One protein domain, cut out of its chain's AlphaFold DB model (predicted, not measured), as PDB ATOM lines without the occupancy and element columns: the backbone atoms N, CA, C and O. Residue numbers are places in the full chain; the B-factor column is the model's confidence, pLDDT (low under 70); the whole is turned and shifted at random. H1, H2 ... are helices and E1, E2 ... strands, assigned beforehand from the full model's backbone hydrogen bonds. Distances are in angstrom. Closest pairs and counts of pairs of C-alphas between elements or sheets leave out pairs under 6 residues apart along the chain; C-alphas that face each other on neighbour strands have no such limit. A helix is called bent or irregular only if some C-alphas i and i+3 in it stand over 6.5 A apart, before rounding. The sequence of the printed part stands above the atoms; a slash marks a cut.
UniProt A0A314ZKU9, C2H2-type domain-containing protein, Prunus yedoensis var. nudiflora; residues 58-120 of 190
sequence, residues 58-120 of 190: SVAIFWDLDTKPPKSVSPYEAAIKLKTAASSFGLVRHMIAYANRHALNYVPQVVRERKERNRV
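AT A GLANCE: This is residues 58 to 120 of the 190 residues of the protein "C2H2-type domain-containing protein" of Prunus yedoensis var. nudiflora (UniProt A0A314ZKU9). Two parallel strands, E1 and E2, lie side by side as a narrow ribbon, and one helix, H1, covers one face of it, running back against the strands between the end of E1 and the start of E2. Beyond the end of E2 the chain goes on into a loosely attached tail, the short H2 and then H3, of which residues 113 to 118, with 119 and 120 after them, stick out free of the rest. The 63 printed residues hold two named strands and three named helices, in the order E1, H1, E2, H2, H3; the sheet order is E1, E2, parallel, and the class is mixed, helices and strands. The whole is only just loose, close to compact, with a radius of gyration of the C-alphas of 12.9 A and spans of 33 by 31 by 17 A.

IN THESE COORDINATES: Begin at C-alpha 58, at (-19.134, 29.141, -27.228), where strand E1 starts; it takes in residues 58 to 64 and is 20.2 A long from first to last C-alpha. Watch z rise along it until C-alpha 64 at (-18.633, 33.158, -7.428). After residues 65 to 74, find C-alpha 75 at (-7.068, 31.959, -6.856), the first of helix H1, residues 75 to 87, which runs 18.2 A while z falls again. Strand E2, residues 91 to 98, then covers 20.9 A with z rising once more. Look next at the helix H2, residues 103 to 106, where C-alphas 103 and 106 are 6.0 A apart; it is neither bent nor irregular, but only just. The last element is the helix H3, residues 109 to 118, 14.4 A long, ending at C-alpha 118 at (-14.365, 51.670, -14.884).

HOW THE PARTS SIT: Start with the sheet, where E1 and E2 are parallel neighbours at 15 degrees between their directions. Among the C-alphas that face each other are 59 and 92, 4.5 A apart, and 64 and 98, 4.9 A apart. Look for N 61 and O 94, 2.9 A apart, and N 96 and O 61, 2.8 A apart, both within hydrogen-bond range. E1, H1 and E2 form a strand-helix-strand unit, two parallel neighbour strands with a helix between them along the chain, and its crossover is right-handed. The closest C-alphas of E1 and H1 are those of Val 59 and Ala 86, 6.8 A apart. Those of H1 and E2 are Ala 86 and Val 92, also 6.8 A apart. Farther along, H2 and H3 are close but not clearly touching, and their closest C-alphas, of Leu 104 and Arg 112, are 7.4 A apart. H1 and H2 are only just apart, at 8.3 A, while H3 is apart from E1, E2 and H1. In the backbones of H1 and H3 every O i to N i+4 pair is within hydrogen-bond range, and H2, with 4 residues, is too short for such a pair.

THE WHOLE: The two C-alphas farthest apart are those of Ser 72, in the link from E1 to H1, and Val 120, at 35.9 A. Residues 113 to 120, of which 113 to 118 belong to H3, stand free; the body without them spans 32 by 22 by 20 A. The printed part has no cut. The links from H1 to E2, E2 to H2 and H2 to H3 are tight, and that from E1 to H1, with 10 residues, is short. In this model the mean pLDDT of the printed part is 77.2, and the B-factor column is under 70 at residues 67 to 69, at residue 101 and from 103 to 120, with a mean of 57 in H3.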
ATOM      1  N   SER A  58     -19.516  28.020 -28.078       90.81
ATOM      2  CA  SER A  58     -19.134  29.141 -27.228       90.81
ATOM      3  C   SER A  58     -19.353  28.777 -25.772       90.81
ATOM      4  O   SER A  58     -20.457  28.385 -25.396       90.81
ATOM      5  N   VAL A  59     -18.333  28.984 -24.951       94.12
ATOM      6  CA  VAL A  59     -18.378  28.716 -23.514       94.12
ATOM      7  C   VAL A  59     -18.378  30.038 -22.751       94.12
ATOM      8  O   VAL A  59     -17.673  30.989 -23.105       94.12
ATOM      9  N   ALA A  60     -19.186  30.111 -21.697       92.75
ATOM     10  CA  ALA A  60     -19.209  31.226 -20.760       92.75
ATOM     11  C   ALA A  60     -18.959  30.704 -19.343       92.75
ATOM     12  O   ALA A  60     -19.541  29.702 -18.935       92.75
ATOM     13  N   ILE A  61     -18.087  31.386 -18.603       92.38
ATOM     14  CA  ILE A  61     -17.707  31.028 -17.237       92.38
ATOM     15  C   ILE A  61     -18.285  32.078 -16.293       92.38
ATOM     16  O   ILE A  61     -17.956  33.259 -16.407       92.38
ATOM     17  N   PHE A  62     -19.114  31.634 -15.352       90.25
ATOM     18  CA  PHE A  62     -19.643  32.452 -14.267       90.25
ATOM     19  C   PHE A  62     -19.149  31.868 -12.953       90.25
ATOM     20  O   PHE A  62     -19.460  30.723 -12.632       90.25
ATOM     21  N   TRP A  63     -18.352  32.637 -12.219       87.00
ATOM     22  CA  TRP A  63     -17.720  32.164 -10.993       87.00
ATOM     23  C   TRP A  63     -18.054  33.078  -9.818       87.00
ATOM     24  O   TRP A  63     -17.892  34.291  -9.900       87.00
ATOM     25  N   ASP A  64     -18.516  32.494  -8.720       85.19
ATOM     26  CA  ASP A  64     -18.633  33.158  -7.428       85.19
ATOM     27  C   ASP A  64     -17.327  33.036  -6.617       85.19
ATOM     28  O   ASP A  64     -16.945  31.942  -6.186       85.19
ATOM     29  N   LEU A  65     -16.638  34.164  -6.408       75.38
ATOM     30  CA  LEU A  65     -15.368  34.237  -5.675       75.38
ATOM     31  C   LEU A  65     -15.517  34.085  -4.156       75.38
ATOM     32  O   LEU A  65     -14.498  34.010  -3.462       75.38
ATOM     33  N   ASP A  66     -16.741  34.009  -3.631       72.50
ATOM     34  CA  ASP A  66     -16.956  33.703  -2.214       72.50
ATOM     35  C   ASP A  66     -16.684  32.208  -1.909       72.50
ATOM     36  O   ASP A  66     -16.369  31.846  -0.770       72.50
ATOM     37  N   THR A  67     -16.674  31.344  -2.936       69.38
ATOM     38  CA  THR A  67     -16.236  29.942  -2.829       69.38
ATOM     39  C   THR A  67     -14.713  29.831  -2.957       69.38
ATOM     40  O   THR A  67     -14.129  29.932  -4.037       69.38
ATOM     41  N   LYS A  68     -14.027  29.653  -1.823       65.94
ATOM     42  CA  LYS A  68     -12.559  29.578  -1.806       65.94
ATOM     43  C   LYS A  68     -12.071  28.240  -2.382       65.94
ATOM     44  O   LYS A  68     -12.562  27.198  -1.941       65.94
ATOM     45  N   PRO A  69     -11.076  28.236  -3.292       66.69
ATOM     46  CA  PRO A  69     -10.404  27.001  -3.680       66.69
ATOM     47  C   PRO A  69      -9.667  26.386  -2.473       66.69
ATOM     48  O   PRO A  69      -9.426  27.080  -1.475       66.69
ATOM     49  N   PRO A  70      -9.284  25.097  -2.541       74.75
ATOM     50  CA  PRO A  70      -8.426  24.482  -1.532       74.75
ATOM     51  C   PRO A  70      -7.193  25.351  -1.262       74.75
ATOM     52  O   PRO A  70      -6.622  25.915  -2.193       74.75
ATOM     53  N   LYS A  71      -6.753  25.443   0.002       71.50
ATOM     54  CA  LYS A  71      -5.658  26.341   0.434       71.50
ATOM     55  C   LYS A  71      -4.339  26.148  -0.332       71.50
ATOM     56  O   LYS A  71      -3.500  27.040  -0.313       71.50
ATOM     57  N   SER A  72      -4.151  24.996  -0.974       78.25
ATOM     58  CA  SER A  72      -2.982  24.649  -1.786       78.25
ATOM     59  C   SER A  72      -2.989  25.250  -3.194       78.25
ATOM     60  O   SER A  72      -1.962  25.203  -3.861       78.25
ATOM     61  N   VAL A  73      -4.116  25.800  -3.660       80.19
ATOM     62  CA  VAL A  73      -4.256  26.366  -5.006       80.19
ATOM     63  C   VAL A  73      -4.531  27.859  -4.894       80.19
ATOM     64  O   VAL A  73      -5.508  28.285  -4.275       80.19
ATOM     65  N   SER A  74      -3.684  28.674  -5.521       81.62
ATOM     66  CA  SER A  74      -3.914  30.119  -5.546       81.62
ATOM     67  C   SER A  74      -5.159  30.466  -6.385       81.62
ATOM     68  O   SER A  74      -5.438  29.789  -7.378       81.62
ATOM     69  N   PRO A  75      -5.903  31.544  -6.065       79.56
ATOM     70  CA  PRO A  75      -7.068  31.959  -6.856       79.56
ATOM     71  C   PRO A  75      -6.750  32.197  -8.338       79.56
ATOM     72  O   PRO A  75      -7.553  31.882  -9.212       79.56
ATOM     73  N   TYR A  76      -5.554  32.719  -8.623       81.75
ATOM     74  CA  TYR A  76      -5.073  32.921  -9.986       81.75
ATOM     75  C   TYR A  76      -4.884  31.590 -10.722       81.75
ATOM     76  O   TYR A  76      -5.373  31.416 -11.835       81.75
ATOM     77  N   GLU A  77      -4.225  30.626 -10.084       85.56
ATOM     78  CA  GLU A  77      -3.994  29.305 -10.665       85.56
ATOM     79  C   GLU A  77      -5.307  28.545 -10.894       85.56
ATOM     80  O   GLU A  77      -5.490  27.933 -11.947       85.56
ATOM     81  N   ALA A  78      -6.255  28.647  -9.958       87.06
ATOM     82  CA  ALA A  78      -7.601  28.109 -10.122       87.06
ATOM     83  C   ALA A  78      -8.320  28.731 -11.334       87.06
ATOM     84  O   ALA A  78      -8.907  28.000 -12.133       87.06
ATOM     85  N   ALA A  79      -8.213  30.051 -11.531       87.44
ATOM     86  CA  ALA A  79      -8.796  30.745 -12.683       87.44
ATOM     87  C   ALA A  79      -8.211  30.263 -14.019       87.44
ATOM     88  O   ALA A  79      -8.952  30.038 -14.980       87.44
ATOM     89  N   ILE A  80      -6.888  30.084 -14.084       90.06
ATOM     90  CA  ILE A  80      -6.208  29.584 -15.285       90.06
ATOM     91  C   ILE A  80      -6.620  28.142 -15.570       90.06
ATOM     92  O   ILE A  80      -7.020  27.845 -16.693       90.06
ATOM     93  N   LYS A  81      -6.604  27.265 -14.561       91.94
ATOM     94  CA  LYS A  81      -7.044  25.868 -14.705       91.94
ATOM     95  C   LYS A  81      -8.491  25.783 -15.188       91.94
ATOM     96  O   LYS A  81      -8.774  25.025 -16.114       91.94
ATOM     97  N   LEU A  82      -9.379  26.609 -14.634       90.94
ATOM     98  CA  LEU A  82     -10.779  26.694 -15.050       90.94
ATOM     99  C   LEU A  82     -10.914  27.158 -16.504       90.94
ATOM    100  O   LEU A  82     -11.670  26.563 -17.265       90.94
ATOM    101  N   LYS A  83     -10.159  28.183 -16.916       92.81
ATOM    102  CA  LYS A  83     -10.141  28.655 -18.307       92.81
ATOM    103  C   LYS A  83      -9.664  27.570 -19.264       92.81
ATOM    104  O   LYS A  83     -10.282  27.372 -20.308       92.81
ATOM    105  N   THR A  84      -8.573  26.893 -18.922       94.81
ATOM    106  CA  THR A  84      -7.983  25.831 -19.742       94.81
ATOM    107  C   THR A  84      -8.954  24.665 -19.893       94.81
ATOM    108  O   THR A  84      -9.196  24.224 -21.011       94.81
ATOM    109  N   ALA A  85      -9.581  24.232 -18.795       94.81
ATOM    110  CA  ALA A  85     -10.608  23.197 -18.826       94.81
ATOM    111  C   ALA A  85     -11.843  23.637 -19.627       94.81
ATOM    112  O   ALA A  85     -12.334  22.889 -20.455       94.81
ATOM    113  N   ALA A  86     -12.322  24.870 -19.452       93.88
ATOM    114  CA  ALA A  86     -13.451  25.396 -20.219       93.88
ATOM    115  C   ALA A  86     -13.156  25.482 -21.727       93.88
ATOM    116  O   ALA A  86     -14.047  25.272 -22.544       93.88
ATOM    117  N   SER A  87     -11.901  25.763 -22.088       93.94
ATOM    118  CA  SER A  87     -11.469  25.889 -23.484       93.94
ATOM    119  C   SER A  87     -11.514  24.561 -24.241       93.94
ATOM    120  O   SER A  87     -11.630  24.577 -25.463       93.94
ATOM    121  N   SER A  88     -11.472  23.411 -23.552       93.88
ATOM    122  CA  SER A  88     -11.644  22.109 -24.213       93.88
ATOM    123  C   SER A  88     -13.088  21.855 -24.664       93.88
ATOM    124  O   SER A  88     -13.305  21.057 -25.571       93.88
ATOM    125  N   PHE A  89     -14.070  22.554 -24.081       91.19
ATOM    126  CA  PHE A  89     -15.479  22.480 -24.487       91.19
ATOM    127  C   PHE A  89     -15.829  23.459 -25.618       91.19
ATOM    128  O   PHE A  89     -16.897  23.338 -26.224       91.19
ATOM    129  N   GLY A  90     -14.953  24.427 -25.899       91.94
ATOM    130  CA  GLY A  90     -15.135  25.416 -26.953       91.94
ATOM    131  C   GLY A  90     -14.543  26.789 -26.622       91.94
ATOM    132  O   GLY A  90     -13.871  26.983 -25.609       91.94
ATOM    133  N   LEU A  91     -14.791  27.776 -27.482       91.31
ATOM    134  CA  LEU A  91     -14.220  29.112 -27.345       91.31
ATOM    135  C   LEU A  91     -14.852  29.864 -26.168       91.31
ATOM    136  O   LEU A  91     -16.041  30.202 -26.178       91.31
ATOM    137  N   VAL A  92     -14.037  30.180 -25.160       91.94
ATOM    138  CA  VAL A  92     -14.463  30.953 -23.986       91.94
ATOM    139  C   VAL A  92     -14.689  32.414 -24.383       91.94
ATOM    140  O   VAL A  92     -13.748  33.207 -24.441       91.94
ATOM    141  N   ARG A  93     -15.945  32.786 -24.654       89.94
ATOM    142  CA  ARG A  93     -16.324  34.162 -25.031       89.94
ATOM    143  C   ARG A  93     -16.415  35.090 -23.831       89.94
ATOM    144  O   ARG A  93     -16.093  36.273 -23.935       89.94
ATOM    145  N   HIS A  94     -16.873  34.557 -22.703       84.50
ATOM    146  CA  HIS A  94     -17.132  35.338 -21.503       84.50
ATOM    147  C   HIS A  94     -16.584  34.636 -20.268       84.50
ATOM    148  O   HIS A  94     -16.741  33.430 -20.095       84.50
ATOM    149  N   MET A  95     -15.959  35.418 -19.397       90.56
ATOM    150  CA  MET A  95     -15.506  34.983 -18.085       90.56
ATOM    151  C   MET A  95     -15.825  36.096 -17.098       90.56
ATOM    152  O   MET A  95     -15.252  37.184 -17.172       90.56
ATOM    153  N   ILE A  96     -16.785  35.835 -16.219       86.56
ATOM    154  CA  ILE A  96     -17.320  36.801 -15.266       86.56
ATOM    155  C   ILE A  96     -17.180  36.211 -13.871       86.56
ATOM    156  O   ILE A  96     -17.590  35.081 -13.615       86.56
ATOM    157  N   ALA A  97     -16.601  37.000 -12.971       85.69
ATOM    158  CA  ALA A  97     -16.448  36.653 -11.571       85.69
ATOM    159  C   ALA A  97     -17.266  37.616 -10.701       85.69
ATOM    160  O   ALA A  97     -17.058  38.833 -10.752       85.69
ATOM    161  N   TYR A  98     -18.188  37.074  -9.910       80.88
ATOM    162  CA  TYR A  98     -18.931  37.802  -8.889       80.88
ATOM    163  C   TYR A  98     -18.137  37.777  -7.584       80.88
ATOM    164  O   TYR A  98     -17.472  36.795  -7.270       80.88
ATOM    165  N   ALA A  99     -18.152  38.888  -6.853       78.00
ATOM    166  CA  ALA A  99     -17.400  39.029  -5.615       78.00
ATOM    167  C   ALA A  99     -18.122  39.966  -4.656       78.00
ATOM    168  O   ALA A  99     -18.511  41.074  -5.046       78.00
ATOM    169  N   ASN A 100     -18.204  39.567  -3.389       76.50
ATOM    170  CA  ASN A 100     -18.556  40.478  -2.312       76.50
ATOM    171  C   ASN A 100     -17.391  41.450  -2.026       76.50
ATOM    172  O   ASN A 100     -16.237  41.213  -2.402       76.50
ATOM    173  N   ARG A 101     -17.660  42.560  -1.326       69.81
ATOM    174  CA  ARG A 101     -16.665  43.587  -0.964       69.81
ATOM    175  C   ARG A 101     -15.420  42.982  -0.305       69.81
ATOM    176  O   ARG A 101     -14.315  43.449  -0.562       69.81
ATOM    177  N   HIS A 102     -15.597  41.930   0.495       70.25
ATOM    178  CA  HIS A 102     -14.518  41.232   1.195       70.25
ATOM    179  C   HIS A 102     -13.656  40.341   0.283       70.25
ATOM    180  O   HIS A 102     -12.453  40.224   0.520       70.25
ATOM    181  N   ALA A 103     -14.223  39.757  -0.779       67.44
ATOM    182  CA  ALA A 103     -13.487  38.921  -1.731       67.44
ATOM    183  C   ALA A 103     -12.502  39.740  -2.592       67.44
ATOM    184  O   ALA A 103     -11.483  39.222  -3.046       67.44
ATOM    185  N   LEU A 104     -12.736  41.050  -2.737       66.56
ATOM    186  CA  LEU A 104     -11.850  41.959  -3.476       66.56
ATOM    187  C   LEU A 104     -10.479  42.166  -2.813       66.56
ATOM    188  O   LEU A 104      -9.533  42.551  -3.500       66.56
ATOM    189  N   ASN A 105     -10.340  41.894  -1.511       67.06
ATOM    190  CA  ASN A 105      -9.066  42.050  -0.797       67.06
ATOM    191  C   ASN A 105      -7.978  41.104  -1.325       67.06
ATOM    192  O   ASN A 105      -6.801  41.457  -1.324       67.06
ATOM    193  N   TYR A 106      -8.381  39.933  -1.821       65.44
ATOM    194  CA  TYR A 106      -7.484  38.900  -2.343       65.44
ATOM    195  C   TYR A 106      -7.112  39.117  -3.813       65.44
ATOM    196  O   TYR A 106      -6.259  38.415  -4.352       65.44
ATOM    197  N   VAL A 107      -7.748  40.087  -4.474       67.06
ATOM    198  CA  VAL A 107      -7.474  40.408  -5.871       67.06
ATOM    199  C   VAL A 107      -6.306  41.405  -5.936       67.06
ATOM    200  O   VAL A 107      -6.313  42.384  -5.179       67.06
ATOM    201  N   PRO A 108      -5.318  41.203  -6.835       68.25
ATOM    202  CA  PRO A 108      -4.176  42.103  -6.984       68.25
ATOM    203  C   PRO A 108      -4.583  43.569  -7.160       68.25
ATOM    204  O   PRO A 108      -5.557  43.886  -7.847       68.25
ATOM    205  N   GLN A 109      -3.802  44.479  -6.573       65.69
ATOM    206  CA  GLN A 109      -4.096  45.916  -6.540       65.69
ATOM    207  C   GLN A 109      -4.344  46.524  -7.931       65.69
ATOM    208  O   GLN A 109      -5.291  47.288  -8.100       65.69
ATOM    209  N   VAL A 110      -3.586  46.097  -8.942       64.19
ATOM    210  CA  VAL A 110      -3.737  46.538 -10.341       64.19
ATOM    211  C   VAL A 110      -5.155  46.285 -10.881       64.19
ATOM    212  O   VAL A 110      -5.704  47.095 -11.630       64.19
ATOM    213  N   VAL A 111      -5.790  45.182 -10.473       64.25
ATOM    214  CA  VAL A 111      -7.163  44.840 -10.874       64.25
ATOM    215  C   VAL A 111      -8.182  45.682 -10.101       64.25
ATOM    216  O   VAL A 111      -9.186  46.113 -10.675       64.25
ATOM    217  N   ARG A 112      -7.910  45.980  -8.822       59.50
ATOM    218  CA  ARG A 112      -8.754  46.866  -8.002       59.50
ATOM    219  C   ARG A 112      -8.799  48.283  -8.579       59.50
ATOM    220  O   ARG A 112      -9.881  48.842  -8.744       59.50
ATOM    221  N   GLU A 113      -7.648  48.826  -8.963       57.81
ATOM    222  CA  GLU A 113      -7.525  50.177  -9.524       57.81
ATOM    223  C   GLU A 113      -8.155  50.305 -10.916       57.81
ATOM    224  O   GLU A 113      -8.772  51.323 -11.233       57.81
ATOM    225  N   ARG A 114      -8.069  49.261 -11.752       57.72
ATOM    226  CA  ARG A 114      -8.723  49.245 -13.071       57.72
ATOM    227  C   ARG A 114     -10.251  49.276 -12.952       57.72
ATOM    228  O   ARG A 114     -10.909  49.911 -13.774       57.72
ATOM    229  N   LYS A 115     -10.815  48.644 -11.915       52.53
ATOM    230  CA  LYS A 115     -12.248  48.746 -11.595       52.53
ATOM    231  C   LYS A 115     -12.608  50.121 -11.034       52.53
ATOM    232  O   LYS A 115     -13.673  50.611 -11.368       52.53
ATOM    233  N   GLU A 116     -11.742  50.771 -10.259       52.28
ATOM    234  CA  GLU A 116     -11.975  52.150  -9.794       52.28
ATOM    235  C   GLU A 116     -12.119  53.137 -10.968       52.28
ATOM    236  O   GLU A 116     -12.954  54.034 -10.916       52.28
ATOM    237  N   ARG A 117     -11.380  52.921 -12.068       48.22
ATOM    238  CA  ARG A 117     -11.485  53.727 -13.302       48.22
ATOM    239  C   ARG A 117     -12.711  53.395 -14.168       48.22
ATOM    240  O   ARG A 117     -13.194  54.270 -14.873       48.22
ATOM    241  N   ASN A 118     -13.206  52.154 -14.110       48.22
ATOM    242  CA  ASN A 118     -14.365  51.670 -14.884       48.22
ATOM    243  C   ASN A 118     -15.661  51.560 -14.063       48.22
ATOM    244  O   ASN A 118     -16.693  51.127 -14.575       48.22
ATOM    245  N   ARG A 119     -15.632  51.930 -12.782       41.69
ATOM    246  CA  ARG A 119     -16.837  52.192 -12.009       41.69
ATOM    247  C   ARG A 119     -17.461  53.434 -12.624       41.69
ATOM    248  O   ARG A 119     -16.881  54.510 -12.551       41.69
ATOM    249  N   VAL A 120     -18.662  53.292 -13.181       43.16
ATOM    250  CA  VAL A 120     -19.627  54.392 -13.128       43.16
ATOM    251  C   VAL A 120     -19.667  54.788 -11.660       43.16
ATOM    252  O   VAL A 120     -20.086  54.012 -10.802       43.16
TER     253      VAL A 120